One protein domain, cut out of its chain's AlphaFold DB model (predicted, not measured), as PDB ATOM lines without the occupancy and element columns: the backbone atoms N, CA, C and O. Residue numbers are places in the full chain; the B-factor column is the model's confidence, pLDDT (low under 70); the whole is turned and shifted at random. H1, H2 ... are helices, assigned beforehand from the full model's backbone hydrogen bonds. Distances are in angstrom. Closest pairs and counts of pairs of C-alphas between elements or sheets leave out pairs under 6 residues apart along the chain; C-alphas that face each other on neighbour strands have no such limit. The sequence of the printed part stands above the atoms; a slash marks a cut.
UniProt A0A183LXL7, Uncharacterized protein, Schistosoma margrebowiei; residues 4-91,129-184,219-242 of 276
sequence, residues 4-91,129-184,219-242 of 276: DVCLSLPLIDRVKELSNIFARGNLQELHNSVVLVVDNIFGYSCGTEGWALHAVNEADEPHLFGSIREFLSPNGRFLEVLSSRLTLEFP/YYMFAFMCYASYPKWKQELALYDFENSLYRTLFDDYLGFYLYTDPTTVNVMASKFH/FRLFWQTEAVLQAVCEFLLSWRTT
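Overview. This is residues 4 to 91, 129 to 184 and 219 to 242 of the 276 residues of an uncharacterized protein of Schistosoma margrebowiei (UniProt A0A183LXL7). This all-helix domain has a loose up-and-down bundle of H2, H3 and H5, with H4 packed on H2 and H1 beside H2 at one end of the longest axis. H6 and H9 lie nearest its middle, H12 runs beside H6, and H10 lies far out at the other end of the longest axis. The 168 printed residues include twelve named helices, H1 to H12 in chain order, and no named strand. The whole is compact, with a radius of gyration of the C-alphas of 16.9 A, and spans 52 by 42 by 30 A.

Arrangement. H1, residues 4 to 7, touches residues 14 to 18 of H2, residues 11 to 24; the closest C-alphas, of Cys 6 and Arg 14, are 5.7 A apart. H2, H3, residues 27 to 42, and H5, residues 77 to 89, form an up-and-down bundle, each running against the one before. Residues 27 to 31 of H3 touch residues 85 to 86 of H5 at a steep tilt of 43 degrees, closest at C-alphas 27 and 86, 6.6 A. H4, residues 62 to 72, touches H2 at a shallow tilt of 31 degrees, closest at C-alphas 12 and 64, 6.0 A. H6, residues 129 to 139, touches residues 38 to 42 of H3, closest at C-alphas 42 and 137, 6.5 A. Residues 156 to 160 of H9, residues 156 to 169, touch H4, closest at C-alphas 65 and 156, 6.6 A. Residues 168 to 169 of H9 touch H11, residues 219 to 224, about perpendicular at 82 degrees, closest at C-alphas 168 and 220, 6.0 A. Residues 232 to 239 of H12, residues 226 to 241, only just touch H6, with 3 pairs of C-alphas within 8 A, closest at 139 and 235, 7.0 A. H7, residues 141 to 144, H8, residues 149 to 153, and H10, residues 173 to 184, touch no helix. Every O i to N i+4 pair is within hydrogen-bond range in H2, H4, H9, H10 and H12, against 10 of 12 in H3, 6 of 9 in H5, 5 of 7 in H6, 0 of 1 in H8 and 0 of 2 in H11; O i to N i+3 gives 2 of 2 in H8 and 2 of 3 in H11, and H1 and H7 are too short for an i+4 pair.

Along the chain. H1 begins at C-alpha 4 (138.154, 168.546, 200.141). H2 is 20.1 A long, H3 22.7 A with a kink of 36 degrees near residue 35, H9 19.0 A and H12 21.5 A, ending at C-alpha 241 (161.502, 198.944, 189.623).

Size, cuts and confidence. The C-alphas farthest apart, of Val 5 and His 184, are 52.0 A apart. Residues 92 to 128 and 185 to 218 are not printed, with C-alpha gaps of 13.3 A and 21.8 A. The link from H3 to H4 is long, 19 residues. Mean pLDDT of the printed part is 78.5; 52 residues are under 70, among them 169 to 184 and 219 to 242.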
ATOM      1  N   ASP A   4     139.037 167.390 199.970       86.88
ATOM      2  CA  ASP A   4     138.154 168.546 200.141       86.88
ATOM      3  C   ASP A   4     137.818 168.802 201.617       86.88
ATOM      4  O   ASP A   4     137.924 169.931 202.098       86.88
ATOM      5  N   VAL A   5     137.515 167.739 202.368       90.62
ATOM      6  CA  VAL A   5     137.270 167.828 203.812       90.62
ATOM      7  C   VAL A   5     138.554 168.221 204.546       90.62
ATOM      8  O   VAL A   5     138.524 169.103 205.404       90.62
ATOM      9  N   CYS A   6     139.695 167.636 204.169       92.81
ATOM     10  CA  CYS A   6     141.001 167.990 204.728       92.81
ATOM     11  C   CYS A   6     141.316 169.485 204.561       92.81
ATOM     12  O   CYS A   6     141.777 170.128 205.502       92.81
ATOM     13  N   LEU A   7     141.039 170.058 203.389       91.94
ATOM     14  CA  LEU A   7     141.325 171.464 203.084       91.94
ATOM     15  C   LEU A   7     140.411 172.458 203.817       91.94
ATOM     16  O   LEU A   7     140.715 173.649 203.840       91.94
ATOM     17  N   SER A   8     139.333 171.987 204.449       91.44
ATOM     18  CA  SER A   8     138.468 172.805 205.311       91.44
ATOM     19  C   SER A   8     138.944 172.890 206.768       91.44
ATOM     20  O   SER A   8     138.455 173.727 207.526       91.44
ATOM     21  N   LEU A   9     139.911 172.055 207.167       93.38
ATOM     22  CA  LEU A   9     140.439 172.043 208.530       93.38
ATOM     23  C   LEU A   9     141.218 173.326 208.869       93.38
ATOM     24  O   LEU A   9     141.750 173.980 207.959       93.38
ATOM     25  N   PRO A  10     141.363 173.652 210.172       93.94
ATOM     26  CA  PRO A  10     142.344 174.629 210.640       93.94
ATOM     27  C   PRO A  10     143.735 174.327 210.077       93.94
ATOM     28  O   PRO A  10     144.104 173.161 209.936       93.94
ATOM     29  N   LEU A  11     144.515 175.362 209.751       93.31
ATOM     30  CA  LEU A  11     145.734 175.225 208.944       93.31
ATOM     31  C   LEU A  11     146.736 174.205 209.512       93.31
ATOM     32  O   LEU A  11     147.283 173.397 208.767       93.31
ATOM     33  N   ILE A  12     146.915 174.168 210.832       94.19
ATOM     34  CA  ILE A  12     147.812 173.204 211.479       94.19
ATOM     35  C   ILE A  12     147.361 171.746 211.294       94.19
ATOM     36  O   ILE A  12     148.177 170.871 211.001       94.19
ATOM     37  N   ASP A  13     146.064 171.473 211.429       95.06
ATOM     38  CA  ASP A  13     145.501 170.130 211.278       95.06
ATOM     39  C   ASP A  13     145.425 169.737 209.802       95.06
ATOM     40  O   ASP A  13     145.696 168.591 209.442       95.06
ATOM     41  N   ARG A  14     145.157 170.721 208.935       94.69
ATOM     42  CA  ARG A  14     145.212 170.596 207.478       94.69
ATOM     43  C   ARG A  14     146.589 170.125 207.019       94.69
ATOM     44  O   ARG A  14     146.667 169.148 206.287       94.69
ATOM     45  N   VAL A  15     147.673 170.766 207.463       95.56
ATOM     46  CA  VAL A  15     149.050 170.389 207.082       95.56
ATOM     47  C   VAL A  15     149.391 168.966 207.536       95.56
ATOM     48  O   VAL A  15     149.964 168.185 206.768       95.56
ATOM     49  N   LYS A  16     149.001 168.597 208.762       94.25
ATOM     50  CA  LYS A  16     149.222 167.245 209.298       94.25
ATOM     51  C   LYS A  16     148.486 166.186 208.487       94.25
ATOM     52  O   LYS A  16     149.080 165.173 208.116       94.25
ATOM     53  N   GLU A  17     147.212 166.410 208.191       95.31
ATOM     54  CA  GLU A  17     146.446 165.434 207.427       95.31
ATOM     55  C   GLU A  17     146.890 165.379 205.962       95.31
ATOM     56  O   GLU A  17     147.029 164.280 205.425       95.31
ATOM     57  N   LEU A  18     147.197 166.516 205.330       95.69
ATOM     58  CA  LEU A  18     147.791 166.517 203.993       95.69
ATOM     59  C   LEU A  18     149.057 165.660 203.984       95.69
ATOM     60  O   LEU A  18     149.187 164.779 203.140       95.69
ATOM     61  N   SER A  19     149.939 165.820 204.971       94.62
ATOM     62  CA  SER A  19     151.142 164.986 205.097       94.62
ATOM     63  C   SER A  19     150.823 163.486 205.153       94.62
ATOM     64  O   SER A  19     151.531 162.692 204.527       94.62
ATOM     65  N   ASN A  20     149.745 163.084 205.839       93.25
ATOM     66  CA  ASN A  20     149.277 161.694 205.892       93.25
ATOM     67  C   ASN A  20     148.710 161.208 204.550       93.25
ATOM     68  O   ASN A  20     149.008 160.083 204.135       93.25
ATOM     69  N   ILE A  21     147.909 162.037 203.876       93.69
ATOM     70  CA  ILE A  21     147.339 161.737 202.555       93.69
ATOM     71  C   ILE A  21     148.471 161.565 201.542       93.69
ATOM     72  O   ILE A  21     148.535 160.541 200.866       93.69
ATOM     73  N   PHE A  22     149.425 162.496 201.504       93.12
ATOM     74  CA  PHE A  22     150.595 162.433 200.628       93.12
ATOM     75  C   PHE A  22     151.501 161.227 200.934       93.12
ATOM     76  O   PHE A  22     152.106 160.670 200.024       93.12
ATOM     77  N   ALA A  23     151.541 160.751 202.184       90.44
ATOM     78  CA  ALA A  23     152.295 159.550 202.558       90.44
ATOM     79  C   ALA A  23     151.696 158.237 202.025       90.44
ATOM     80  O   ALA A  23     152.426 157.280 201.781       90.44
ATOM     81  N   ARG A  24     150.362 158.153 201.942       89.38
ATOM     82  CA  ARG A  24     149.633 156.884 201.739       89.38
ATOM     83  C   ARG A  24     148.830 156.834 200.444       89.38
ATOM     84  O   ARG A  24     148.376 155.758 200.063       89.38
ATOM     85  N   GLY A  25     148.627 157.979 199.800       88.06
ATOM     86  CA  GLY A  25     147.806 158.114 198.607       88.06
ATOM     87  C   GLY A  25     148.375 157.338 197.422       88.06
ATOM     88  O   GLY A  25     149.593 157.211 197.236       88.06
ATOM     89  N   ASN A  26     147.476 156.822 196.589       90.56
ATOM     90  CA  ASN A  26     147.870 156.281 195.293       90.56
ATOM     91  C   ASN A  26     148.145 157.421 194.295       90.56
ATOM     92  O   ASN A  26     147.677 158.544 194.468       90.56
ATOM     93  N   LEU A  27     148.910 157.138 193.237       89.06
ATOM     94  CA  LEU A  27     149.359 158.164 192.285       89.06
ATOM     95  C   LEU A  27     148.203 158.934 191.633       89.06
ATOM     96  O   LEU A  27     148.326 160.132 191.401       89.06
ATOM     97  N   GLN A  28     147.075 158.270 191.370       89.62
ATOM     98  CA  GLN A  28     145.922 158.893 190.723       89.62
ATOM     99  C   GLN A  28     145.207 159.879 191.656       89.62
ATOM    100  O   GLN A  28     144.899 160.997 191.250       89.62
ATOM    101  N   GLU A  29     144.980 159.501 192.915       89.94
ATOM    102  CA  GLU A  29     144.417 160.395 193.935       89.94
ATOM    103  C   GLU A  29     145.327 161.594 194.198       89.94
ATOM    104  O   GLU A  29     144.853 162.730 194.266       89.94
ATOM    105  N   LEU A  30     146.635 161.346 194.306       91.38
ATOM    106  CA  LEU A  30     147.629 162.392 194.521       91.38
ATOM    107  C   LEU A  30     147.650 163.368 193.346       91.38
ATOM    108  O   LEU A  30     147.566 164.573 193.574       91.38
ATOM    109  N   HIS A  31     147.669 162.861 192.109       90.00
ATOM    110  CA  HIS A  31     147.588 163.680 190.902       90.00
ATOM    111  C   HIS A  31     146.343 164.574 190.898       90.00
ATOM    112  O   HIS A  31     146.464 165.790 190.748       90.00
ATOM    113  N   ASN A  32     145.163 163.989 191.125       89.94
ATOM    114  CA  ASN A  32     143.898 164.726 191.125       89.94
ATOM    115  C   ASN A  32     143.841 165.801 192.226       89.94
ATOM    116  O   ASN A  32     143.056 166.741 192.133       89.94
ATOM    117  N   SER A  33     144.672 165.666 193.263       92.06
ATOM    118  CA  SER A  33     144.711 166.576 194.406       92.06
ATOM    119  C   SER A  33     145.687 167.741 194.233       92.06
ATOM    120  O   SER A  33     145.508 168.755 194.902       92.06
ATOM    121  N   VAL A  34     146.706 167.644 193.362       92.19
ATOM    122  CA  VAL A  34     147.795 168.644 193.284       92.19
ATOM    123  C   VAL A  34     147.260 170.047 193.034       92.19
ATOM    124  O   VAL A  34     147.543 170.947 193.816       92.19
ATOM    125  N   VAL A  35     146.468 170.232 191.976       92.50
ATOM    126  CA  VAL A  35     145.946 171.555 191.590       92.50
ATOM    127  C   VAL A  35     145.138 172.172 192.730       92.50
ATOM    128  O   VAL A  35     145.325 173.339 193.060       92.50
ATOM    129  N   LEU A  36     144.297 171.364 193.382       92.88
ATOM    130  CA  LEU A  36     143.460 171.804 194.493       92.88
ATOM    131  C   LEU A  36     144.291 172.200 195.723       92.88
ATOM    132  O   LEU A  36     144.010 173.211 196.360       92.88
ATOM    133  N   VAL A  37     145.320 171.418 196.061       95.25
ATOM    134  CA  VAL A  37     146.210 171.711 197.196       95.25
ATOM    135  C   VAL A  37     147.036 172.966 196.921       95.25
ATOM    136  O   VAL A  37     147.137 173.824 197.791       95.25
ATOM    137  N   VAL A  38     147.587 173.106 195.714       95.06
ATOM    138  CA  VAL A  38     148.371 174.286 195.317       95.06
ATOM    139  C   VAL A  38     147.513 175.549 195.350       95.06
ATOM    140  O   VAL A  38     147.935 176.555 195.920       95.06
ATOM    141  N   ASP A  39     146.292 175.494 194.818       92.50
ATOM    142  CA  ASP A  39     145.364 176.621 194.902       92.50
ATOM    143  C   ASP A  39     144.957 176.923 196.352       92.50
ATOM    144  O   ASP A  39     144.902 178.083 196.745       92.50
ATOM    145  N   ASN A  40     144.778 175.904 197.200       94.44
ATOM    146  CA  ASN A  40     144.497 176.116 198.621       94.44
ATOM    147  C   ASN A  40     145.663 176.773 199.380       94.44
ATOM    148  O   ASN A  40     145.409 177.508 200.331       94.44
ATOM    149  N   ILE A  41     146.912 176.519 198.975       95.38
ATOM    150  CA  ILE A  41     148.102 177.151 199.563       95.38
ATOM    151  C   ILE A  41     148.191 178.621 199.140       95.38
ATOM    152  O   ILE A  41     148.383 179.494 199.987       95.38
ATOM    153  N   PHE A  42     148.062 178.911 197.843       92.06
ATOM    154  CA  PHE A  42     148.369 180.244 197.309       92.06
ATOM    155  C   PHE A  42     147.152 181.164 197.156       92.06
ATOM    156  O   PHE A  42     147.317 182.384 197.140       92.06
ATOM    157  N   GLY A  43     145.943 180.609 197.097       89.81
ATOM    158  CA  GLY A  43     144.688 181.355 197.019       89.81
ATOM    159  C   GLY A  43     144.531 182.150 195.724       89.81
ATOM    160  O   GLY A  43     144.189 183.336 195.773       89.81
ATOM    161  N   TYR A  44     144.830 181.530 194.576       85.88
ATOM    162  CA  TYR A  44     144.715 182.176 193.264       85.88
ATOM    163  C   TYR A  44     143.279 182.211 192.748       85.88
ATOM    164  O   TYR A  44     142.898 183.151 192.045       85.88
ATOM    165  N   SER A  45     142.466 181.220 193.107       82.19
ATOM    166  CA  SER A  45     141.036 181.238 192.822       82.19
ATOM    167  C   SER A  45     140.310 182.344 193.594       82.19
ATOM    168  O   SER A  45     140.573 182.612 194.772       82.19
ATOM    169  N   CYS A  46     139.341 182.966 192.917       62.44
ATOM    170  CA  CYS A  46     138.524 184.052 193.451       62.44
ATOM    171  C   CYS A  46     137.879 183.673 194.798       62.44
ATOM    172  O   CYS A  46     137.220 182.641 194.905       62.44
ATOM    173  N   GLY A  47     138.046 184.529 195.811       66.75
ATOM    174  CA  GLY A  47     137.392 184.382 197.116       66.75
ATOM    175  C   GLY A  47     138.132 183.531 198.152       66.75
ATOM    176  O   GLY A  47     137.582 183.306 199.226       66.75
ATOM    177  N   THR A  48     139.361 183.075 197.879       74.94
ATOM    178  CA  THR A  48     140.185 182.340 198.859       74.94
ATOM    179  C   THR A  48     141.430 183.137 199.247       74.94
ATOM    180  O   THR A  48     142.059 183.758 198.396       74.94
ATOM    181  N   GLU A  49     141.795 183.166 200.532       79.75
ATOM    182  CA  GLU A  49     142.997 183.870 201.026       79.75
ATOM    183  C   GLU A  49     144.278 183.028 200.955       79.75
ATOM    184  O   GLU A  49     145.381 183.557 201.071       79.75
ATOM    185  N   GLY A  50     144.148 181.730 200.679       90.94
ATOM    186  CA  GLY A  50     145.266 180.799 200.741       90.94
ATOM    187  C   GLY A  50     145.765 180.626 202.177       90.94
ATOM    188  O   GLY A  50     145.011 180.778 203.136       90.94
ATOM    189  N   TRP A  51     147.043 180.289 202.332       93.50
ATOM    190  CA  TRP A  51     147.699 180.113 203.635       93.50
ATOM    191  C   TRP A  51     148.434 181.370 204.110       93.50
ATOM    192  O   TRP A  51     149.099 181.318 205.137       93.50
ATOM    193  N   ALA A  52     148.351 182.474 203.354       90.69
ATOM    194  CA  ALA A  52     148.997 183.747 203.674       90.69
ATOM    195  C   ALA A  52     150.473 183.592 204.108       90.69
ATOM    196  O   ALA A  52     150.888 184.101 205.143       90.69
ATOM    197  N   LEU A  53     151.288 182.885 203.312       92.25
ATOM    198  CA  LEU A  53     152.686 182.560 203.645       92.25
ATOM    199  C   LEU A  53     153.574 183.787 203.935       92.25
ATOM    200  O   LEU A  53     154.630 183.642 204.543       92.25
ATOM    201  N   HIS A  54     153.169 184.977 203.484       88.50
ATOM    202  CA  HIS A  54     153.828 186.243 203.808       88.50
ATOM    203  C   HIS A  54     153.551 186.709 205.251       88.50
ATOM    204  O   HIS A  54     154.402 187.349 205.847       88.50
ATOM    205  N   ALA A  55     152.391 186.373 205.820       88.88
ATOM    206  CA  ALA A  55     151.964 186.803 207.152       88.88
ATOM    207  C   ALA A  55     152.376 185.826 208.266       88.88
ATOM    208  O   ALA A  55     152.379 186.197 209.433       88.88
ATOM    209  N   VAL A  56     152.715 184.578 207.925       92.25
ATOM    210  CA  VAL A  56     153.167 183.584 208.908       92.25
ATOM    211  C   VAL A  56     154.631 183.835 209.261       92.25
ATOM    212  O   VAL A  56     155.505 183.739 208.396       92.25
ATOM    213  N   ASN A  57     154.907 184.082 210.537       92.62
ATOM    214  CA  ASN A  57     156.241 184.346 211.068       92.62
ATOM    215  C   ASN A  57     156.562 183.452 212.277       92.62
ATOM    216  O   ASN A  57     155.693 183.056 213.052       92.62
ATOM    217  N   GLU A  58     157.847 183.146 212.446       93.75
ATOM    218  CA  GLU A  58     158.318 182.244 213.503       93.75
ATOM    219  C   GLU A  58     158.143 182.832 214.911       93.75
ATOM    220  O   GLU A  58     157.936 182.090 215.867       93.75
ATOM    221  N   ALA A  59     158.206 184.161 215.041       93.38
ATOM    222  CA  ALA A  59     158.113 184.837 216.331       93.38
ATOM    223  C   ALA A  59     156.708 184.760 216.953       93.38
ATOM    224  O   ALA A  59     156.608 184.602 218.171       93.38
ATOM    225  N   ASP A  60     155.648 184.841 216.140       92.75
ATOM    226  CA  ASP A  60     154.268 184.850 216.638       92.75
ATOM    227  C   ASP A  60     153.697 183.432 216.771       92.75
ATOM    228  O   ASP A  60     153.084 183.105 217.789       92.75
ATOM    229  N   GLU A  61     153.936 182.556 215.786       93.19
ATOM    230  CA  GLU A  61     153.387 181.192 215.773       93.19
ATOM    231  C   GLU A  61     154.437 180.127 215.386       93.19
ATOM    232  O   GLU A  61     154.324 179.477 214.338       93.19
ATOM    233  N   PRO A  62     155.443 179.847 216.243       95.12
ATOM    234  CA  PRO A  62     156.580 178.980 215.901       95.12
ATOM    235  C   PRO A  62     156.165 177.552 215.522       95.12
ATOM    236  O   PRO A  62     156.758 176.925 214.645       95.12
ATOM    237  N   HIS A  63     155.112 177.026 216.154       94.81
ATOM    238  CA  HIS A  63     154.600 175.689 215.854       94.81
ATOM    239  C   HIS A  63     153.938 175.602 214.475       94.81
ATOM    240  O   HIS A  63     154.135 174.611 213.764       94.81
ATOM    241  N   LEU A  64     153.156 176.617 214.095       95.19
ATOM    242  CA  LEU A  64     152.526 176.674 212.779       95.19
ATOM    243  C   LEU A  64     153.585 176.884 211.699       95.19
ATOM    244  O   LEU A  64     153.626 176.127 210.728       95.19
ATOM    245  N   PHE A  65     154.476 177.851 211.928       96.75
ATOM    246  CA  PHE A  65     155.605 178.152 211.060       96.75
ATOM    247  C   PHE A  65     156.433 176.897 210.767       96.75
ATOM    248  O   PHE A  65     156.599 176.522 209.606       96.75
ATOM    249  N   GLY A  66     156.884 176.196 211.815       96.50
ATOM    250  CA  GLY A  66     157.682 174.979 211.678       96.50
ATOM    251  C   GLY A  66     156.948 173.870 210.924       96.50
ATOM    252  O   GLY A  66     157.536 173.238 210.051       96.50
ATOM    253  N   SER A  67     155.652 173.684 211.189       96.56
ATOM    254  CA  SER A  67     154.854 172.636 210.536       96.56
ATOM    255  C   SER A  67     154.668 172.887 209.038       96.56
ATOM    256  O   SER A  67     154.823 171.968 208.233       96.56
ATOM    257  N   ILE A  68     154.351 174.125 208.639       97.44
ATOM    258  CA  ILE A  68     154.205 174.468 207.218       97.44
ATOM    259  C   ILE A  68     155.573 174.417 206.525       97.44
ATOM    260  O   ILE A  68     155.669 173.869 205.424       97.44
ATOM    261  N   ARG A  69     156.630 174.934 207.173       96.69
ATOM    262  CA  ARG A  69     157.997 174.874 206.643       96.69
ATOM    263  C   ARG A  69     158.423 173.436 206.391       96.69
ATOM    264  O   ARG A  69     158.876 173.141 205.297       96.69
ATOM    265  N   GLU A  70     158.247 172.539 207.358       96.12
ATOM    266  CA  GLU A  70     158.607 171.124 207.213       96.12
ATOM    267  C   GLU A  70     157.869 170.484 206.031       96.12
ATOM    268  O   GLU A  70     158.498 169.855 205.179       96.12
ATOM    269  N   PHE A  71     156.556 170.715 205.925       97.19
ATOM    270  CA  PHE A  71     155.725 170.168 204.853       97.19
ATOM    271  C   PHE A  71     156.133 170.651 203.451       97.19
ATOM    272  O   PHE A  71     156.189 169.836 202.524       97.19
ATOM    273  N   LEU A  72     156.419 171.950 203.304       96.88
ATOM    274  CA  LEU A  72     156.773 172.588 202.029       96.88
ATOM    275  C   LEU A  72     158.282 172.624 201.750       96.88
ATOM    276  O   LEU A  72     158.675 172.992 200.646       96.88
ATOM    277  N   SER A  73     159.140 172.251 202.698       92.69
ATOM    278  CA  SER A  73     160.597 172.275 202.509       92.69
ATOM    279  C   SER A  73     161.029 171.424 201.301       92.69
ATOM    280  O   SER A  73     160.286 170.540 200.867       92.69
ATOM    281  N   PRO A  74     162.238 171.628 200.746       87.62
ATOM    282  CA  PRO A  74     162.729 170.800 199.642       87.62
ATOM    283  C   PRO A  74     162.692 169.287 199.925       87.62
ATOM    284  O   PRO A  74     162.413 168.505 199.022       87.62
ATOM    285  N   ASN A  75     162.928 168.890 201.182       85.50
ATOM    286  CA  ASN A  75     162.830 167.503 201.659       85.50
ATOM    287  C   ASN A  75     161.471 167.189 202.311       85.50
ATOM    288  O   ASN A  75     161.293 166.137 202.921       85.50
ATOM    289  N   GLY A  76     160.533 168.126 202.234       90.56
ATOM    290  CA  GLY A  76     159.209 168.027 202.809       90.56
ATOM    291  C   GLY A  76     158.346 167.043 202.041       90.56
ATOM    292  O   GLY A  76     158.514 166.831 200.837       90.56
ATOM    293  N   ARG A  77     157.370 166.461 202.741       92.25
ATOM    294  CA  ARG A  77     156.502 165.415 202.185       92.25
ATOM    295  C   ARG A  77     155.783 165.855 200.910       92.25
ATOM    296  O   ARG A  77     155.567 165.035 200.022       92.25
ATOM    297  N   PHE A  78     155.399 167.126 200.810       94.94
ATOM    298  CA  PHE A  78     154.729 167.612 199.612       94.94
ATOM    299  C   PHE A  78     155.665 167.561 198.403       94.94
ATOM    300  O   PHE A  78     155.348 166.930 197.397       94.94
ATOM    301  N   LEU A  79     156.857 168.144 198.535       91.06
ATOM    302  CA  LEU A  79     157.849 168.213 197.462       91.06
ATOM    303  C   LEU A  79     158.399 166.834 197.097       91.06
ATOM    304  O   LEU A  79     158.608 166.564 195.913       91.06
ATOM    305  N   GLU A  80     158.564 165.945 198.078       89.50
ATOM    306  CA  GLU A  80     158.907 164.535 197.870       89.50
ATOM    307  C   GLU A  80     157.901 163.861 196.925       89.50
ATOM    308  O   GLU A  80     158.296 163.255 195.927       89.50
ATOM    309  N   VAL A  81     156.596 164.013 197.180       91.19
ATOM    310  CA  VAL A  81     155.565 163.416 196.320       91.19
ATOM    311  C   VAL A  81     155.547 164.051 194.937       91.19
ATOM    312  O   VAL A  81     155.476 163.322 193.945       91.19
ATOM    313  N   LEU A  82     155.615 165.381 194.844       89.94
ATOM    314  CA  LEU A  82     155.588 166.061 193.549       89.94
ATOM    315  C   LEU A  82     156.778 165.642 192.675       89.94
ATOM    316  O   LEU A  82     156.587 165.286 191.515       89.94
ATOM    317  N   SER A  83     157.990 165.651 193.235       83.31
ATOM    318  CA  SER A  83     159.223 165.347 192.503       83.31
ATOM    319  C   SER A  83     159.413 163.851 192.254       83.31
ATOM    320  O   SER A  83     159.601 163.440 191.114       83.31
ATOM    321  N   SER A  84     159.340 163.021 193.295       81.38
ATOM    322  CA  SER A  84     159.726 161.611 193.201       81.38
ATOM    323  C   SER A  84     158.582 160.744 192.700       81.38
ATOM    324  O   SER A  84     158.781 159.900 191.834       81.38
ATOM    325  N   ARG A  85     157.362 160.965 193.191       83.56
ATOM    326  CA  ARG A  85     156.233 160.093 192.851       83.56
ATOM    327  C   ARG A  85     155.511 160.551 191.595       83.56
ATOM    328  O   ARG A  85     155.393 159.799 190.638       83.56
ATOM    329  N   LEU A  86     155.044 161.791 191.564       84.25
ATOM    330  CA  LEU A  86     154.238 162.263 190.441       84.25
ATOM    331  C   LEU A  86     155.083 162.567 189.203       84.25
ATOM    332  O   LEU A  86     154.672 162.209 188.107       84.25
ATOM    333  N   THR A  87     156.267 163.164 189.351       78.25
ATOM    334  CA  THR A  87     157.104 163.477 188.183       78.25
ATOM    335  C   THR A  87     157.917 162.275 187.682       78.25
ATOM    336  O   THR A  87     157.975 162.076 186.470       78.25
ATOM    337  N   LEU A  88     158.521 161.455 188.557       75.06
ATOM    338  CA  LEU A  88     159.349 160.317 188.107       75.06
ATOM    339  C   LEU A  88     158.564 159.008 187.934       75.06
ATOM    340  O   LEU A  88     158.750 158.334 186.922       75.06
ATOM    341  N   GLU A  89     157.690 158.633 188.878       75.25
ATOM    342  CA  GLU A  89     156.892 157.396 188.758       75.25
ATOM    343  C   GLU A  89     155.678 157.567 187.825       75.25
ATOM    344  O   GLU A  89     155.139 156.569 187.344       75.25
ATOM    345  N   PHE A  90     155.246 158.808 187.541       76.62
ATOM    346  CA  PHE A  90     154.042 159.093 186.746       76.62
ATOM    347  C   PHE A  90     154.232 160.148 185.623       76.62
ATOM    348  O   PHE A  90     153.450 161.093 185.502       76.62
ATOM    349  N   PRO A  91     155.229 159.974 184.727       71.75
ATOM    350  CA  PRO A  91     155.723 161.021 183.818       71.75
ATOM    351  C   PRO A  91     154.771 161.407 182.673       71.75
ATOM    352  O   PRO A  91     154.995 162.400 181.984       71.75
ATOM    353  N   TYR A 129     154.724 172.651 188.084       88.44
ATOM    354  CA  TYR A 129     153.476 173.351 188.378       88.44
ATOM    355  C   TYR A 129     153.530 174.050 189.743       88.44
ATOM    356  O   TYR A 129     153.247 175.245 189.836       88.44
ATOM    357  N   TYR A 130     153.945 173.327 190.790       92.31
ATOM    358  CA  TYR A 130     154.087 173.902 192.127       92.31
ATOM    359  C   TYR A 130     155.137 175.008 192.173       92.31
ATOM    360  O   TYR A 130     154.865 176.068 192.725       92.31
ATOM    361  N   MET A 131     156.313 174.796 191.574       87.56
ATOM    362  CA  MET A 131     157.372 175.806 191.609       87.56
ATOM    363  C   MET A 131     156.970 177.086 190.882       87.56
ATOM    364  O   MET A 131     157.229 178.178 191.379       87.56
ATOM    365  N   PHE A 132     156.276 176.975 189.748       85.19
ATOM    366  CA  PHE A 132     155.730 178.147 189.062       85.19
ATOM    367  C   PHE A 132     154.696 178.872 189.925       85.19
ATOM    368  O   PHE A 132     154.775 180.092 190.058       85.19
ATOM    369  N   ALA A 133     153.775 178.137 190.556       88.75
ATOM    370  CA  ALA A 133     152.809 178.713 191.486       88.75
ATOM    371  C   ALA A 133     153.513 179.418 192.658       88.75
ATOM    372  O   ALA A 133     153.248 180.583 192.919       88.75
ATOM    373  N   PHE A 134     154.490 178.776 193.297       90.06
ATOM    374  CA  PHE A 134     155.263 179.373 194.383       90.06
ATOM    375  C   PHE A 134     155.944 180.681 193.961       90.06
ATOM    376  O   PHE A 134     155.805 181.692 194.639       90.06
ATOM    377  N   MET A 135     156.611 180.698 192.805       83.50
ATOM    378  CA  MET A 135     157.284 181.896 192.292       83.50
ATOM    379  C   MET A 135     156.306 183.025 191.936       83.50
ATOM    380  O   MET A 135     156.598 184.200 192.162       83.50
ATOM    381  N   CYS A 136     155.127 182.685 191.411       81.62
ATOM    382  CA  CYS A 136     154.095 183.670 191.096       81.62
ATOM    383  C   CYS A 136     153.499 184.309 192.358       81.62
ATOM    384  O   CYS A 136     152.935 185.399 192.269       81.62
ATOM    385  N   TYR A 137     153.603 183.663 193.527       84.25
ATOM    386  CA  TYR A 137     152.934 184.089 194.758       84.25
ATOM    387  C   TYR A 137     153.305 185.510 195.148       84.25
ATOM    388  O   TYR A 137     152.424 186.350 195.298       84.25
ATOM    389  N   ALA A 138     154.598 185.810 195.226       75.88
ATOM    390  CA  ALA A 138     155.029 187.138 195.629       75.88
ATOM    391  C   ALA A 138     154.754 188.211 194.561       75.88
ATOM    392  O   ALA A 138     154.577 189.367 194.908       75.88
ATOM    393  N   SER A 139     154.647 187.863 193.274       72.19
ATOM    394  CA  SER A 139     154.286 188.827 192.216       72.19
ATOM    395  C   SER A 139     152.781 189.011 192.037       72.19
ATOM    396  O   SER A 139     152.351 189.843 191.231       72.19
ATOM    397  N   TYR A 140     151.969 188.233 192.750       76.25
ATOM    398  CA  TYR A 140     150.540 188.213 192.521       76.25
ATOM    399  C   TYR A 140     149.900 189.552 192.935       76.25
ATOM    400  O   TYR A 140     150.043 189.962 194.092       76.25
ATOM    401  N   PRO A 141     149.171 190.248 192.034       67.12
ATOM    402  CA  PRO A 141     148.692 191.612 192.277       67.12
ATOM    403  C   PRO A 141     147.831 191.785 193.528       67.12
ATOM    404  O   PRO A 141     147.810 192.878 194.088       67.12
ATOM    405  N   LYS A 142     147.160 190.715 193.974       72.06
ATOM    406  CA  LYS A 142     146.368 190.684 195.211       72.06
ATOM    407  C   LYS A 142     147.167 191.161 196.424       72.06
ATOM    408  O   LYS A 142     146.636 191.887 197.246       72.06
ATOM    409  N   TRP A 143     148.443 190.798 196.496       67.50
ATOM    410  CA  TRP A 143     149.320 191.155 197.607       67.50
ATOM    411  C   TRP A 143     150.054 192.477 197.379       67.50
ATOM    412  O   TRP A 143     150.448 193.152 198.322       67.50
ATOM    413  N   LYS A 144     150.213 192.882 196.114       61.75
ATOM    414  CA  LYS A 144     151.005 194.053 195.716       61.75
ATOM    415  C   LYS A 144     150.442 195.386 196.226       61.75
ATOM    416  O   LYS A 144     151.181 196.361 196.300       61.75
ATOM    417  N   GLN A 145     149.146 195.455 196.529       59.97
ATOM    418  CA  GLN A 145     148.525 196.669 197.077       59.97
ATOM    419  C   GLN A 145     148.623 196.757 198.606       59.97
ATOM    420  O   GLN A 145     148.475 197.851 199.146       59.97
ATOM    421  N   GLU A 146     148.875 195.638 199.287       58.16
ATOM    422  CA  GLU A 146     148.768 195.527 200.747       58.16
ATOM    423  C   GLU A 146     150.112 195.262 201.434       58.16
ATOM    424  O   GLU A 146     150.257 195.606 202.602       58.16
ATOM    425  N   LEU A 147     151.095 194.701 200.718       63.53
ATOM    426  CA  LEU A 147     152.366 194.276 201.300       63.53
ATOM    427  C   LEU A 147     153.541 195.152 200.864       63.53
ATOM    428  O   LEU A 147     153.781 195.377 199.674       63.53
ATOM    429  N   ALA A 148     154.326 195.580 201.845       65.38
ATOM    430  CA  ALA A 148     155.657 196.127 201.664       65.38
ATOM    431  C   ALA A 148     156.706 195.002 201.614       65.38
ATOM    432  O   ALA A 148     156.503 193.894 202.104       65.38
ATOM    433  N   LEU A 149     157.892 195.305 201.075       64.50
ATOM    434  CA  LEU A 149     159.035 194.377 201.086       64.50
ATOM    435  C   LEU A 149     159.370 193.825 202.468       64.50
ATOM    436  O   LEU A 149     159.750 192.664 202.598       64.50
ATOM    437  N   TYR A 150     159.242 194.678 203.481       65.75
ATOM    438  CA  TYR A 150     159.534 194.330 204.863       65.75
ATOM    439  C   TYR A 150     158.607 193.227 205.396       65.75
ATOM    440  O   TYR A 150     159.050 192.398 206.187       65.75
ATOM    441  N   ASP A 151     157.367 193.138 204.900       68.19
ATOM    442  CA  ASP A 151     156.414 192.103 205.325       68.19
ATOM    443  C   ASP A 151     156.888 190.700 204.926       68.19
ATOM    444  O   ASP A 151     156.546 189.711 205.567       68.19
ATOM    445  N   PHE A 152     157.748 190.602 203.910       73.25
ATOM    446  CA  PHE A 152     158.355 189.338 203.519       73.25
ATOM    447  C   PHE A 152     159.625 189.001 204.302       73.25
ATOM    448  O   PHE A 152     159.976 187.825 204.347       73.25
ATOM    449  N   GLU A 153     160.319 189.964 204.915       77.44
ATOM    450  CA  GLU A 153     161.678 189.769 205.451       77.44
ATOM    451  C   GLU A 153     161.747 188.646 206.497       77.44
ATOM    452  O   GLU A 153     162.641 187.805 206.439       77.44
ATOM    453  N   ASN A 154     160.745 188.576 207.377       82.69
ATOM    454  CA  ASN A 154     160.638 187.554 208.425       82.69
ATOM    455  C   ASN A 154     159.532 186.522 208.146       82.69
ATOM    456  O   ASN A 154     159.076 185.825 209.055       82.69
ATOM    457  N   SER A 155     159.076 186.444 206.895       90.31
ATOM    458  CA  SER A 155     157.971 185.572 206.509       90.31
ATOM    459  C   SER A 155     158.409 184.129 206.268       90.31
ATOM    460  O   SER A 155     159.545 183.824 205.876       90.31
ATOM    461  N   LEU A 156     157.451 183.220 206.406       93.69
ATOM    462  CA  LEU A 156     157.606 181.834 205.999       93.69
ATOM    463  C   LEU A 156     157.883 181.708 204.495       93.69
ATOM    464  O   LEU A 156     158.707 180.882 204.102       93.69
ATOM    465  N   TYR A 157     157.251 182.537 203.656       91.75
ATOM    466  CA  TYR A 157     157.533 182.564 202.217       91.75
ATOM    467  C   TYR A 157     159.017 182.822 201.936       91.75
ATOM    468  O   TYR A 157     159.630 182.089 201.158       91.75
ATOM    469  N   ARG A 158     159.612 183.825 202.594       88.88
ATOM    470  CA  ARG A 158     161.038 184.145 202.438       88.88
ATOM    471  C   ARG A 158     161.929 183.000 202.893       88.88
ATOM    472  O   ARG A 158     162.862 182.645 202.182       88.88
ATOM    473  N   THR A 159     161.599 182.393 204.029       92.81
ATOM    474  CA  THR A 159     162.346 181.249 204.564       92.81
ATOM    475  C   THR A 159     162.315 180.056 203.603       92.81
ATOM    476  O   THR A 159     163.354 179.469 203.318       92.81
ATOM    477  N   LEU A 160     161.144 179.731 203.042       93.25
ATOM    478  CA  LEU A 160     161.000 178.672 202.038       93.25
ATOM    479  C   LEU A 160     161.738 179.002 200.740       93.25
ATOM    480  O   LEU A 160     162.350 178.121 200.142       93.25
ATOM    481  N   PHE A 161     161.706 180.264 200.313       89.12
ATOM    482  CA  PHE A 161     162.461 180.719 199.152       89.12
ATOM    483  C   PHE A 161     163.962 180.490 199.362       89.12
ATOM    484  O   PHE A 161     164.601 179.864 198.517       89.12
ATOM    485  N   ASP A 162     164.507 180.902 200.509       86.56
ATOM    486  CA  ASP A 162     165.912 180.674 200.857       86.56
ATOM    487  C   ASP A 162     166.240 179.169 200.973       86.56
ATOM    488  O   ASP A 162     167.277 178.742 200.466       86.56
ATOM    489  N   ASP A 163     165.343 178.345 201.532       89.25
ATOM    490  CA  ASP A 163     165.490 176.880 201.568       89.25
ATOM    491  C   ASP A 163     165.539 176.276 200.147       89.25
ATOM    492  O   ASP A 163     166.355 175.390 199.871       89.25
ATOM    493  N   TYR A 164     164.710 176.757 199.212       86.94
ATOM    494  CA  TYR A 164     164.724 176.297 197.819       86.94
ATOM    495  C   TYR A 164     165.976 176.734 197.068       86.94
ATOM    496  O   TYR A 164     166.576 175.906 196.378       86.94
ATOM    497  N   LEU A 165     166.414 177.989 197.218       82.31
ATOM    498  CA  LEU A 165     167.698 178.425 196.663       82.31
ATOM    499  C   LEU A 165     168.839 177.570 197.247       82.31
ATOM    500  O   LEU A 165     169.687 177.053 196.518       82.31
ATOM    501  N   GLY A 166     168.812 177.368 198.564       80.94
ATOM    502  CA  GLY A 166     169.775 176.580 199.324       80.94
ATOM    503  C   GLY A 166     169.853 175.111 198.914       80.94
ATOM    504  O   GLY A 166     170.898 174.494 199.081       80.94
ATOM    505  N   PHE A 167     168.776 174.545 198.377       80.69
ATOM    506  CA  PHE A 167     168.719 173.132 198.005       80.69
ATOM    507  C   PHE A 167     168.893 172.891 196.505       80.69
ATOM    508  O   PHE A 167     169.603 171.971 196.106       80.69
ATOM    509  N   TYR A 168     168.251 173.704 195.664       74.00
ATOM    510  CA  TYR A 168     168.208 173.478 194.218       74.00
ATOM    511  C   TYR A 168     169.223 174.314 193.428       74.00
ATOM    512  O   TYR A 168     169.655 173.900 192.349       74.00
ATOM    513  N   LEU A 169     169.612 175.484 193.946       67.44
ATOM    514  CA  LEU A 169     170.622 176.342 193.318       67.44
ATOM    515  C   LEU A 169     172.019 176.136 193.891       67.44
ATOM    516  O   LEU A 169     172.985 176.466 193.196       67.44
ATOM    517  N   TYR A 170     172.154 175.567 195.096       55.62
ATOM    518  CA  TYR A 170     173.469 175.203 195.614       55.62
ATOM    519  C   TYR A 170     174.126 174.201 194.683       55.62
ATOM    520  O   TYR A 170     173.742 173.042 194.527       55.62
ATOM    521  N   THR A 171     175.130 174.731 194.024       53.53
ATOM    522  CA  THR A 171     175.844 174.111 192.947       53.53
ATOM    523  C   THR A 171     177.206 173.782 193.515       53.53
ATOM    524  O   THR A 171     177.982 174.675 193.849       53.53
ATOM    525  N   ASP A 172     177.509 172.495 193.653       51.06
ATOM    526  CA  ASP A 172     178.902 172.095 193.788       51.06
ATOM    527  C   ASP A 172     179.683 172.738 192.614       51.06
ATOM    528  O   ASP A 172     179.255 172.602 191.459       51.06
ATOM    529  N   PRO A 173     180.787 173.472 192.871       52.91
ATOM    530  CA  PRO A 173     181.586 174.124 191.834       52.91
ATOM    531  C   PRO A 173     181.957 173.181 190.682       52.91
ATOM    532  O   PRO A 173     182.042 173.595 189.522       52.91
ATOM    533  N   THR A 174     182.128 171.892 190.982       54.56
ATOM    534  CA  THR A 174     182.382 170.852 189.979       54.56
ATOM    535  C   THR A 174     181.201 170.670 189.026       54.56
ATOM    536  O   THR A 174     181.387 170.620 187.810       54.56
ATOM    537  N   THR A 175     179.978 170.644 189.554       52.41
ATOM    538  CA  THR A 175     178.739 170.499 188.776       52.41
ATOM    539  C   THR A 175     178.504 171.706 187.856       52.41
ATOM    540  O   THR A 175     178.147 171.529 186.689       52.41
ATOM    541  N   VAL A 176     178.813 172.926 188.313       51.91
ATOM    542  CA  VAL A 176     178.763 174.149 187.476       51.91
ATOM    543  C   VAL A 176     179.745 174.068 186.320       51.91
ATOM    544  O   VAL A 176     179.375 174.342 185.182       51.91
ATOM    545  N   ASN A 177     180.984 173.651 186.585       52.25
ATOM    546  CA  ASN A 177     182.011 173.531 185.550       52.25
ATOM    547  C   ASN A 177     181.658 172.468 184.497       52.25
ATOM    548  O   ASN A 177     181.887 172.675 183.300       52.25
ATOM    549  N   VAL A 178     181.053 171.350 184.908       53.38
ATOM    550  CA  VAL A 178     180.558 170.313 183.987       53.38
ATOM    551  C   VAL A 178     179.404 170.835 183.124       53.38
ATOM    552  O   VAL A 178     179.322 170.516 181.939       53.38
ATOM    553  N   MET A 179     178.525 171.677 183.664       48.62
ATOM    554  CA  MET A 179     177.447 172.276 182.872       48.62
ATOM    555  C   MET A 179     177.927 173.399 181.958       48.62
ATOM    556  O   MET A 179     177.533 173.434 180.794       48.62
ATOM    557  N   ALA A 180     178.819 174.271 182.430       50.72
ATOM    558  CA  ALA A 180     179.420 175.326 181.619       50.72
ATOM    559  C   ALA A 180     180.163 174.735 180.411       50.72
ATOM    560  O   ALA A 180     180.015 175.215 179.287       50.72
ATOM    561  N   SER A 181     180.893 173.635 180.613       47.81
ATOM    562  CA  SER A 181     181.554 172.912 179.521       47.81
ATOM    563  C   SER A 181     180.560 172.278 178.538       47.81
ATOM    564  O   SER A 181     180.764 172.397 177.330       47.81
ATOM    565  N   LYS A 182     179.438 171.708 179.005       46.50
ATOM    566  CA  LYS A 182     178.349 171.235 178.125       46.50
ATOM    567  C   LYS A 182     177.676 172.372 177.338       46.50
ATOM    568  O   LYS A 182     177.420 172.217 176.145       46.50
ATOM    569  N   PHE A 183     177.466 173.535 177.956       47.84
ATOM    570  CA  PHE A 183     176.917 174.725 177.294       47.84
ATOM    571  C   PHE A 183     177.863 175.290 176.225       47.84
ATOM    572  O   PHE A 183     177.417 175.691 175.149       47.84
ATOM    573  N   HIS A 184     179.175 175.283 176.475       42.75
ATOM    574  CA  HIS A 184     180.171 175.684 175.477       42.75
ATOM    575  C   HIS A 184     180.209 174.740 174.265       42.75
ATOM    576  O   HIS A 184     180.414 175.213 173.147       42.75
ATOM    577  N   PHE A 219     165.109 166.707 187.569       53.62
ATOM    578  CA  PHE A 219     164.292 167.804 188.097       53.62
ATOM    579  C   PHE A 219     165.103 168.754 188.991       53.62
ATOM    580  O   PHE A 219     164.725 169.910 189.166       53.62
ATOM    581  N   ARG A 220     166.252 168.308 189.515       49.03
ATOM    582  CA  ARG A 220     167.202 169.152 190.253       49.03
ATOM    583  C   ARG A 220     167.834 170.234 189.374       49.03
ATOM    584  O   ARG A 220     168.176 171.297 189.877       49.03
ATOM    585  N   LEU A 221     167.925 170.004 188.065       52.78
ATOM    586  CA  LEU A 221     168.433 170.961 187.077       52.78
ATOM    587  C   LEU A 221     167.357 171.946 186.598       52.78
ATOM    588  O   LEU A 221     167.690 172.935 185.952       52.78
ATOM    589  N   PHE A 222     166.077 171.728 186.928       59.47
ATOM    590  CA  PHE A 222     164.979 172.627 186.547       59.47
ATOM    591  C   PHE A 222     165.245 174.076 186.983       59.47
ATOM    592  O   PHE A 222     165.093 175.007 186.193       59.47
ATOM    593  N   TRP A 223     165.729 174.260 188.211       53.97
ATOM    594  CA  TRP A 223     166.086 175.566 188.772       53.97
ATOM    595  C   TRP A 223     167.292 176.232 188.110       53.97
ATOM    596  O   TRP A 223     167.506 177.431 188.270       53.97
ATOM    597  N   GLN A 224     168.070 175.455 187.366       53.72
ATOM    598  CA  GLN A 224     169.264 175.898 186.655       53.72
ATOM    599  C   GLN A 224     168.958 176.186 185.180       53.72
ATOM    600  O   GLN A 224     169.844 176.612 184.439       53.72
ATOM    601  N   THR A 225     167.707 175.984 184.746       56.12
ATOM    602  CA  THR A 225     167.268 176.410 183.418       56.12
ATOM    603  C   THR A 225     167.283 177.932 183.332       56.12
ATOM    604  O   THR A 225     166.882 178.637 184.263       56.12
ATOM    605  N   GLU A 226     167.715 178.447 182.180       48.62
ATOM    606  CA  GLU A 226     167.712 179.884 181.889       48.62
ATOM    607  C   GLU A 226     166.325 180.491 182.125       48.62
ATOM    608  O   GLU A 226     166.229 181.591 182.644       48.62
ATOM    609  N   ALA A 227     165.251 179.750 181.832       50.94
ATOM    610  CA  ALA A 227     163.878 180.195 182.035       50.94
ATOM    611  C   ALA A 227     163.531 180.437 183.511       50.94
ATOM    612  O   ALA A 227     162.917 181.452 183.829       50.94
ATOM    613  N   VAL A 228     163.934 179.540 184.417       55.66
ATOM    614  CA  VAL A 228     163.674 179.703 185.855       55.66
ATOM    615  C   VAL A 228     164.559 180.799 186.436       55.66
ATOM    616  O   VAL A 228     164.062 181.656 187.159       55.66
ATOM    617  N   LEU A 229     165.839 180.848 186.062       57.78
ATOM    618  CA  LEU A 229     166.742 181.928 186.468       57.78
ATOM    619  C   LEU A 229     166.286 183.291 185.938       57.78
ATOM    620  O   LEU A 229     166.356 184.281 186.660       57.78
ATOM    621  N   GLN A 230     165.783 183.345 184.706       55.09
ATOM    622  CA  GLN A 230     165.215 184.543 184.106       55.09
ATOM    623  C   GLN A 230     163.918 184.936 184.807       55.09
ATOM    624  O   GLN A 230     163.778 186.104 185.138       55.09
ATOM    625  N   ALA A 231     163.023 183.995 185.112       55.19
ATOM    626  CA  ALA A 231     161.813 184.274 185.881       55.19
ATOM    627  C   ALA A 231     162.148 184.793 187.287       55.19
ATOM    628  O   ALA A 231     161.562 185.779 187.716       55.19
ATOM    629  N   VAL A 232     163.132 184.200 187.974       58.09
ATOM    630  CA  VAL A 232     163.650 184.679 189.270       58.09
ATOM    631  C   VAL A 232     164.257 186.080 189.131       58.09
ATOM    632  O   VAL A 232     163.983 186.947 189.954       58.09
ATOM    633  N   CYS A 233     165.058 186.339 188.093       55.59
ATOM    634  CA  CYS A 233     165.664 187.651 187.861       55.59
ATOM    635  C   CYS A 233     164.619 188.711 187.504       55.59
ATOM    636  O   CYS A 233     164.628 189.783 188.091       55.59
ATOM    637  N   GLU A 234     163.706 188.431 186.577       54.94
ATOM    638  CA  GLU A 234     162.607 189.327 186.204       54.94
ATOM    639  C   GLU A 234     161.683 189.587 187.392       54.94
ATOM    640  O   GLU A 234     161.279 190.725 187.613       54.94
ATOM    641  N   PHE A 235     161.422 188.572 188.213       58.00
ATOM    642  CA  PHE A 235     160.722 188.702 189.487       58.00
ATOM    643  C   PHE A 235     161.454 189.668 190.440       58.00
ATOM    644  O   PHE A 235     160.886 190.680 190.846       58.00
ATOM    645  N   LEU A 236     162.736 189.424 190.736       54.84
ATOM    646  CA  LEU A 236     163.534 190.271 191.636       54.84
ATOM    647  C   LEU A 236     163.707 191.704 191.096       54.84
ATOM    648  O   LEU A 236     163.742 192.664 191.868       54.84
ATOM    649  N   LEU A 237     163.822 191.863 189.776       52.34
ATOM    650  CA  LEU A 237     164.044 193.150 189.117       52.34
ATOM    651  C   LEU A 237     162.750 193.954 188.946       52.34
ATOM    652  O   LEU A 237     162.767 195.160 189.187       52.34
ATOM    653  N   SER A 238     161.634 193.309 188.591       51.22
ATOM    654  CA  SER A 238     160.319 193.963 188.481       51.22
ATOM    655  C   SER A 238     159.832 194.482 189.830       51.22
ATOM    656  O   SER A 238     159.257 195.571 189.906       51.22
ATOM    657  N   TRP A 239     160.154 193.757 190.902       46.12
ATOM    658  CA  TRP A 239     159.917 194.209 192.261       46.12
ATOM    659  C   TRP A 239     160.729 195.473 192.603       46.12
ATOM    660  O   TRP A 239     160.215 196.415 193.199       46.12
ATOM    661  N   ARG A 240     161.995 195.551 192.172       44.72
ATOM    662  CA  ARG A 240     162.867 196.710 192.442       44.72
ATOM    663  C   ARG A 240     162.466 197.965 191.663       44.72
ATOM    664  O   ARG A 240     162.686 199.080 192.129       44.72
ATOM    665  N   THR A 241     161.893 197.804 190.470       44.09
ATOM    666  CA  THR A 241     161.502 198.944 189.623       44.09
ATOM    667  C   THR A 241     160.309 199.736 190.154       44.09
ATOM    668  O   THR A 241     160.156 200.897 189.780       44.09
ATOM    669  N   THR A 242     159.499 199.172 191.054       42.88
ATOM    670  CA  THR A 242     158.390 199.906 191.685       42.88
ATOM    671  C   THR A 242     158.825 200.871 192.790       42.88
ATOM    672  O   THR A 242     158.106 201.830 193.047       42.88
TER     673      THR A 242